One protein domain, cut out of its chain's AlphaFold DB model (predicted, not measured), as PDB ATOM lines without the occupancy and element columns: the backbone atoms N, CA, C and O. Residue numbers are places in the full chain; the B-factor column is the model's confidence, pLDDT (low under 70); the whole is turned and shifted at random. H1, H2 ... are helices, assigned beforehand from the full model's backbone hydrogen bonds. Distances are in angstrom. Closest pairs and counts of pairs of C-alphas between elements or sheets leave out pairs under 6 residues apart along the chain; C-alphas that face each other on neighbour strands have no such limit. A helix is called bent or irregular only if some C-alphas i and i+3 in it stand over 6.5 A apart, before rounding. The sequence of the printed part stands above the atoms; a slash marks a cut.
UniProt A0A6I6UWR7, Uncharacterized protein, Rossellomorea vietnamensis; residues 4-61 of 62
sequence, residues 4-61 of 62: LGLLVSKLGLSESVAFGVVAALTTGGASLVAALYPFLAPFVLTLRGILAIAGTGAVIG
ATOM      1  N   LEU A   4     169.761 185.085 213.565       74.81
ATOM      2  CA  LEU A   4     168.350 185.329 213.254       74.81
ATOM      3  C   LEU A   4     168.109 186.749 212.736       74.81
ATOM      4  O   LEU A   4     167.457 186.929 211.714       74.81
ATOM      5  N   GLY A   5     168.696 187.756 213.387       73.25
ATOM      6  CA  GLY A   5     168.528 189.155 212.986       73.25
ATOM      7  C   GLY A   5     169.123 189.449 211.607       73.25
ATOM      8  O   GLY A   5     168.559 190.227 210.842       73.25
ATOM      9  N   LEU A   6     170.226 188.785 211.251       76.62
ATOM     10  CA  LEU A   6     170.817 188.897 209.916       76.62
ATOM     11  C   LEU A   6     169.950 188.225 208.849       76.62
ATOM     12  O   LEU A   6     169.803 188.773 207.763       76.62
ATOM     13  N   LEU A   7     169.338 187.082 209.159       73.38
ATOM     14  CA  LEU A   7     168.430 186.383 208.247       73.38
ATOM     15  C   LEU A   7     167.144 187.177 208.001       73.38
ATOM     16  O   LEU A   7     166.740 187.350 206.854       73.38
ATOM     17  N   VAL A   8     166.548 187.732 209.055       77.00
ATOM     18  CA  VAL A   8     165.364 188.596 208.952       77.00
ATOM     19  C   VAL A   8     165.696 189.870 208.165       77.00
ATOM     20  O   VAL A   8     164.994 190.217 207.220       77.00
ATOM     21  N   SER A   9     166.810 190.538 208.485       75.00
ATOM     22  CA  SER A   9     167.178 191.820 207.867       75.00
ATOM     23  C   SER A   9     167.716 191.701 206.436       75.00
ATOM     24  O   SER A   9     167.480 192.598 205.629       75.00
ATOM     25  N   LYS A  10     168.459 190.635 206.099       78.94
ATOM     26  CA  LYS A  10     169.105 190.482 204.780       78.94
ATOM     27  C   LYS A  10     168.315 189.635 203.796       78.94
ATOM     28  O   LYS A  10     168.443 189.863 202.598       78.94
ATOM     29  N   LEU A  11     167.527 188.676 204.276       75.50
ATOM     30  CA  LEU A  11     166.731 187.791 203.421       75.50
ATOM     31  C   LEU A  11     165.228 188.078 203.516       75.50
ATOM     32  O   LEU A  11     164.450 187.413 202.842       75.50
ATOM     33  N   GLY A  12     164.815 189.048 204.341       81.06
ATOM     34  CA  GLY A  12     163.404 189.409 204.507       81.06
ATOM     35  C   GLY A  12     162.559 188.277 205.092       81.06
ATOM     36  O   GLY A  12     161.351 188.231 204.872       81.06
ATOM     37  N   LEU A  13     163.189 187.328 205.790       82.12
ATOM     38  CA  LEU A  13     162.498 186.183 206.372       82.12
ATOM     39  C   LEU A  13     161.696 186.615 207.599       82.12
ATOM     40  O   LEU A  13     162.151 187.450 208.377       82.12
ATOM     41  N   SER A  14     160.531 185.998 207.814       85.31
ATOM     42  CA  SER A  14     159.862 186.118 209.111       85.31
ATOM     43  C   SER A  14     160.699 185.431 210.193       85.31
ATOM     44  O   SER A  14     161.423 184.473 209.906       85.31
ATOM     45  N   GLU A  15     160.593 185.888 211.443       79.56
ATOM     46  CA  GLU A  15     161.353 185.313 212.563       79.56
ATOM     47  C   GLU A  15     161.147 183.799 212.699       79.56
ATOM     48  O   GLU A  15     162.117 183.068 212.898       79.56
ATOM     49  N   SER A  16     159.921 183.306 212.494       80.62
ATOM     50  CA  SER A  16     159.617 181.870 212.542       80.62
ATOM     51  C   SER A  16     160.350 181.078 211.455       80.62
ATOM     52  O   SER A  16     160.853 179.986 211.717       80.62
ATOM     53  N   VAL A  17     160.450 181.623 210.237       82.75
ATOM     54  CA  VAL A  17     161.181 180.974 209.135       82.75
ATOM     55  C   VAL A  17     162.685 181.053 209.377       82.75
ATOM     56  O   VAL A  17     163.383 180.059 209.204       82.75
ATOM     57  N   ALA A  18     163.191 182.200 209.835       82.75
ATOM     58  CA  ALA A  18     164.598 182.363 210.185       82.75
ATOM     59  C   ALA A  18     165.029 181.376 211.283       82.75
ATOM     60  O   ALA A  18     166.095 180.773 211.176       82.75
ATOM     61  N   PHE A  19     164.183 181.152 212.294       85.00
ATOM     62  CA  PHE A  19     164.426 180.157 213.338       85.00
ATOM     63  C   PHE A  19     164.482 178.736 212.781       85.00
ATOM     64  O   PHE A  19     165.446 178.015 213.044       85.00
ATOM     65  N   GLY A  20     163.504 178.356 211.953       82.94
ATOM     66  CA  GLY A  20     163.488 177.050 211.290       82.94
ATOM     67  C   GLY A  20     164.728 176.818 210.424       82.94
ATOM     68  O   GLY A  20     165.322 175.745 210.468       82.94
ATOM     69  N   VAL A  21     165.177 177.845 209.699       82.50
ATOM     70  CA  VAL A  21     166.383 177.795 208.864       82.50
ATOM     71  C   VAL A  21     167.642 177.617 209.709       82.50
ATOM     72  O   VAL A  21     168.454 176.752 209.395       82.50
ATOM     73  N   VAL A  22     167.804 178.380 210.796       83.12
ATOM     74  CA  VAL A  22     168.945 178.225 211.714       83.12
ATOM     75  C   VAL A  22     168.961 176.827 212.329       83.12
ATOM     76  O   VAL A  22     170.000 176.177 212.297       83.12
ATOM     77  N   ALA A  23     167.821 176.342 212.826       82.75
ATOM     78  CA  ALA A  23     167.704 175.015 213.429       82.75
ATOM     79  C   ALA A  23     167.990 173.885 212.424       82.75
ATOM     80  O   ALA A  23     168.693 172.925 212.738       82.75
ATOM     81  N   ALA A  24     167.490 174.002 211.193       82.69
ATOM     82  CA  ALA A  24     167.766 173.037 210.134       82.69
ATOM     83  C   ALA A  24     169.244 173.064 209.708       82.69
ATOM     84  O   ALA A  24     169.834 172.009 209.473       82.69
ATOM     85  N   LEU A  25     169.880 174.240 209.676       80.19
ATOM     86  CA  LEU A  25     171.311 174.369 209.393       80.19
ATOM     87  C   LEU A  25     172.201 173.800 210.501       80.19
ATOM     88  O   LEU A  25     173.250 173.248 210.178       80.19
ATOM     89  N   THR A  26     171.809 173.914 211.773       78.88
ATOM     90  CA  THR A  26     172.586 173.367 212.897       78.88
ATOM     91  C   THR A  26     172.428 171.857 213.058       78.88
ATOM     92  O   THR A  26     173.357 171.212 213.534       78.88
ATOM     93  N   THR A  27     171.291 171.281 212.655       78.00
ATOM     94  CA  THR A  27     170.990 169.847 212.842       78.00
ATOM     95  C   THR A  27     171.235 168.990 211.600       78.00
ATOM     96  O   THR A  27     171.788 167.901 211.713       78.00
ATOM     97  N   GLY A  28     170.835 169.461 210.417       71.06
ATOM     98  CA  GLY A  28     170.877 168.693 209.165       71.06
ATOM     99  C   GLY A  28     171.683 169.337 208.041       71.06
ATOM    100  O   GLY A  28     171.885 168.726 206.993       71.06
ATOM    101  N   GLY A  29     172.161 170.565 208.246       78.75
ATOM    102  CA  GLY A  29     173.010 171.275 207.304       78.75
ATOM    103  C   GLY A  29     172.283 171.821 206.070       78.75
ATOM    104  O   GLY A  29     171.063 171.968 206.007       78.75
ATOM    105  N   ALA A  30     173.089 172.170 205.069       76.56
ATOM    106  CA  ALA A  30     172.680 172.876 203.856       76.56
ATOM    107  C   ALA A  30     171.624 172.141 203.012       76.56
ATOM    108  O   ALA A  30     170.717 172.771 202.471       76.56
ATOM    109  N   SER A  31     171.749 170.820 202.898       80.88
ATOM    110  CA  SER A  31     170.834 169.981 202.120       80.88
ATOM    111  C   SER A  31     169.430 169.968 202.718       80.88
ATOM    112  O   SER A  31     168.450 170.027 201.980       80.88
ATOM    113  N   LEU A  32     169.325 169.957 204.050       81.62
ATOM    114  CA  LEU A  32     168.044 169.927 204.750       81.62
ATOM    115  C   LEU A  32     167.310 171.272 204.624       81.62
ATOM    116  O   LEU A  32     166.106 171.300 204.374       81.62
ATOM    117  N   VAL A  33     168.040 172.393 204.668       83.50
ATOM    118  CA  VAL A  33     167.462 173.717 204.376       83.50
ATOM    119  C   VAL A  33     167.012 173.841 202.925       83.50
ATOM    120  O   VAL A  33     165.928 174.360 202.689       83.50
ATOM    121  N   ALA A  34     167.784 173.338 201.959       83.62
ATOM    122  CA  ALA A  34     167.375 173.352 200.555       83.62
ATOM    123  C   ALA A  34     166.121 172.493 200.297       83.62
ATOM    124  O   ALA A  34     165.316 172.839 199.436       83.62
ATOM    125  N   ALA A  35     165.937 171.404 201.052       84.38
ATOM    126  CA  ALA A  35     164.759 170.545 200.953       84.38
ATOM    127  C   ALA A  35     163.500 171.176 201.579       84.38
ATOM    128  O   ALA A  35     162.427 171.108 200.986       84.38
ATOM    129  N   LEU A  36     163.620 171.804 202.757       83.94
ATOM    130  CA  LEU A  36     162.487 172.437 203.454       83.94
ATOM    131  C   LEU A  36     162.134 173.822 202.894       83.94
ATOM    132  O   LEU A  36     160.967 174.210 202.874       83.94
ATOM    133  N   TYR A  37     163.139 174.567 202.436       84.75
ATOM    134  CA  TYR A  37     163.015 175.934 201.937       84.75
ATOM    135  C   TYR A  37     163.714 176.057 200.574       84.75
ATOM    136  O   TYR A  37     164.785 176.663 200.470       84.75
ATOM    137  N   PRO A  38     163.122 175.516 199.493       82.81
ATOM    138  CA  PRO A  38     163.758 175.481 198.174       82.81
ATOM    139  C   PRO A  38     164.040 176.876 197.599       82.81
ATOM    140  O   PRO A  38     165.012 177.059 196.873       82.81
ATOM    141  N   PHE A  39     163.268 177.897 197.981       83.38
ATOM    142  CA  PHE A  39     163.538 179.293 197.607       83.38
ATOM    143  C   PHE A  39     164.816 179.862 198.249       83.38
ATOM    144  O   PHE A  39     165.377 180.834 197.749       83.38
ATOM    145  N   LEU A  40     165.306 179.251 199.332       80.81
ATOM    146  CA  LEU A  40     166.583 179.591 199.957       80.81
ATOM    147  C   LEU A  40     167.752 178.780 199.401       80.81
ATOM    148  O   LEU A  40     168.891 179.147 199.680       80.81
ATOM    149  N   ALA A  41     167.507 177.742 198.591       82.38
ATOM    150  CA  ALA A  41     168.537 176.902 197.974       82.38
ATOM    151  C   ALA A  41     169.682 177.692 197.300       82.38
ATOM    152  O   ALA A  41     170.842 177.419 197.628       82.38
ATOM    153  N   PRO A  42     169.428 178.710 196.443       83.12
ATOM    154  CA  PRO A  42     170.510 179.490 195.830       83.12
ATOM    155  C   PRO A  42     171.306 180.329 196.843       83.12
ATOM    156  O   PRO A  42     172.435 180.728 196.566       83.12
ATOM    157  N   PHE A  43     170.754 180.564 198.034       81.56
ATOM    158  CA  PHE A  43     171.361 181.357 199.103       81.56
ATOM    159  C   PHE A  43     171.928 180.496 200.240       81.56
ATOM    160  O   PHE A  43     172.382 181.033 201.247       81.56
ATOM    161  N   VAL A  44     171.957 179.165 200.112       80.94
ATOM    162  CA  VAL A  44     172.416 178.258 201.182       80.94
ATOM    163  C   VAL A  44     173.876 178.492 201.575       80.94
ATOM    164  O   VAL A  44     174.220 178.424 202.756       80.94
ATOM    165  N   LEU A  45     174.743 178.829 200.618       78.44
ATOM    166  CA  LEU A  45     176.123 179.236 200.911       78.44
ATOM    167  C   LEU A  45     176.168 180.531 201.734       78.44
ATOM    168  O   LEU A  45     176.918 180.619 202.705       78.44
ATOM    169  N   THR A  46     175.319 181.503 201.398       82.12
ATOM    170  CA  THR A  46     175.171 182.756 202.147       82.12
ATOM    171  C   THR A  46     174.662 182.499 203.564       82.12
ATOM    172  O   THR A  46     175.214 183.050 204.511       82.12
ATOM    173  N   LEU A  47     173.672 181.614 203.735       79.56
ATOM    174  CA  LEU A  47     173.156 181.199 205.044       79.56
ATOM    175  C   LEU A  47     174.259 180.605 205.929       79.56
ATOM    176  O   LEU A  47     174.377 180.963 207.101       79.56
ATOM    177  N   ARG A  48     175.107 179.739 205.359       78.56
ATOM    178  CA  ARG A  48     176.270 179.180 206.062       78.56
ATOM    179  C   ARG A  48     177.302 180.245 206.415       78.56
ATOM    180  O   ARG A  48     177.830 180.202 207.516       78.56
ATOM    181  N   GLY A  49     177.568 181.198 205.523       78.25
ATOM    182  CA  GLY A  49     178.464 182.324 205.800       78.25
ATOM    183  C   GLY A  49     177.952 183.204 206.942       78.25
ATOM    184  O   GLY A  49     178.703 183.522 207.859       78.25
ATOM    185  N   ILE A  50     176.654 183.524 206.945       76.88
ATOM    186  CA  ILE A  50     176.001 184.285 208.020       76.88
ATOM    187  C   ILE A  50     176.102 183.534 209.348       76.88
ATOM    188  O   ILE A  50     176.465 184.139 210.354       76.88
ATOM    189  N   LEU A  51     175.826 182.228 209.364       77.25
ATOM    190  CA  LEU A  51     175.963 181.403 210.566       77.25
ATOM    191  C   LEU A  51     177.411 181.255 211.024       77.25
ATOM    192  O   LEU A  51     177.651 181.270 212.223       77.25
ATOM    193  N   ALA A  52     178.373 181.147 210.109       77.50
ATOM    194  CA  ALA A  52     179.786 181.106 210.455       77.50
ATOM    195  C   ALA A  52     180.219 182.422 211.104       77.50
ATOM    196  O   ALA A  52     180.835 182.400 212.159       77.50
ATOM    197  N   ILE A  53     179.834 183.572 210.547       72.56
ATOM    198  CA  ILE A  53     180.159 184.891 211.108       72.56
ATOM    199  C   ILE A  53     179.437 185.111 212.443       72.56
ATOM    200  O   ILE A  53     180.056 185.524 213.421       72.56
ATOM    201  N   ALA A  54     178.141 184.804 212.516       69.50
ATOM    202  CA  ALA A  54     177.353 184.955 213.736       69.50
ATOM    203  C   ALA A  54     177.792 183.977 214.839       69.50
ATOM    204  O   ALA A  54     177.849 184.354 216.005       69.50
ATOM    205  N   GLY A  55     178.147 182.746 214.468       63.09
ATOM    206  CA  GLY A  55     178.714 181.732 215.352       63.09
ATOM    207  C   GLY A  55     180.122 182.095 215.819       63.09
ATOM    208  O   GLY A  55     180.420 181.951 216.995       63.09
ATOM    209  N   THR A  56     180.959 182.672 214.952       53.16
ATOM    210  CA  THR A  56     182.279 183.206 215.341       53.16
ATOM    211  C   THR A  56     182.123 184.379 216.312       53.16
ATOM    212  O   THR A  56     182.836 184.450 217.305       53.16
ATOM    213  N   GLY A  57     181.130 185.250 216.105       47.12
ATOM    214  CA  GLY A  57     180.774 186.295 217.068       47.12
ATOM    215  C   GLY A  57     180.267 185.756 218.413       47.12
ATOM    216  O   GLY A  57     180.464 186.411 219.431       47.12
ATOM    217  N   ALA A  58     179.649 184.570 218.434       43.97
ATOM    218  CA  ALA A  58     179.238 183.890 219.662       43.97
ATOM    219  C   ALA A  58     180.401 183.167 220.370       43.97
ATOM    220  O   ALA A  58     180.394 183.080 221.591       43.97
ATOM    221  N   VAL A  59     181.408 182.691 219.626       41.53
ATOM    222  CA  VAL A  59     182.624 182.057 220.177       41.53
ATOM    223  C   VAL A  59     183.625 183.089 220.707       41.53
ATOM    224  O   VAL A  59     184.272 182.833 221.712       41.53
ATOM    225  N   ILE A  60     183.744 184.260 220.073       46.34
ATOM    226  CA  ILE A  60     184.620 185.358 220.537       46.34
ATOM    227  C   ILE A  60     183.982 186.144 221.708       46.34
ATOM    228  O   ILE A  60     184.655 186.913 222.384       46.34
ATOM    229  N   GLY A  61     182.681 185.962 221.952       37.53
ATOM    230  CA  GLY A  61     181.927 186.637 223.014       37.53
ATOM    231  C   GLY A  61     181.844 185.886 224.349       37.53
ATOM    232  O   GLY A  61     181.037 186.291 225.187       37.53
TER     233      GLY A  61
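This is residues 4 to 61 of the 62 residues of an uncharacterized protein of Rossellomorea vietnamensis (UniProt A0A6I6UWR7). A long, kinked helix, H4, makes the longest axis, and the shorter H2 runs crosswise to it, with H1 near the beginning of H2 and H3 near its end. H3 folds back into the first part of H4 as a helical hairpin, while residues 55 to 61, of which 55 to 59 belong to H4, stick out free. The printed part has 58 residues, with four named helices in the order H1, H2, H3, H4 and no named strand: all helix, mostly crossed. It is compact, with a radius of gyration of the C-alphas of 10.7 A, and spans 32 by 21 by 18 A, only just elongated.

H4, residues 38 to 59, has a kink of 63 degrees near residue 45 and is irregular, with C-alphas 42 and 45 7.6 A apart. With residues 40 to 48 alone it touches H3, residues 29 to 36; the closest C-alphas, of Ala 34 and Ala 41, are 4.5 A apart. This hairpin runs opposite ways at 38 degrees, only just a steep tilt. H2, residues 15 to 27, is close to H4 but not clearly touching, about perpendicular at 77 degrees; the closest C-alphas, of Leu 25 and Arg 48, are 7.7 A apart. H2 touches H3 with residues 21 to 25 alone, closest at the C-alphas of Ala 24 and Val 33, 5.8 A. H1, residues 4 to 11, touches H2, closest at the C-alphas of Leu 4 and Ala 18, 5.7 A; at 72 degrees they are only just about perpendicular. H1 and H3 are apart. Every O i to N i+4 pair is within hydrogen-bond range in H1, H2 and H3; in H4, 14 of 18 are.

H4 is 29.7 A long, from C-alpha 38 at (163.758, 175.481, 198.174) to C-alpha 59 at (182.624, 182.057, 220.177). H2 is 18.2 A, H3 11.3 A and H1 10.3 A, beginning at C-alpha 4, (168.350, 185.329, 213.254).

The C-alphas farthest apart, of Pro 38 and Gly 61, are 32.7 A from each other. The printed part has no cut, and its three links are tight. Mean pLDDT of the printed part is 75.9; residues 54 to 61 are under 70.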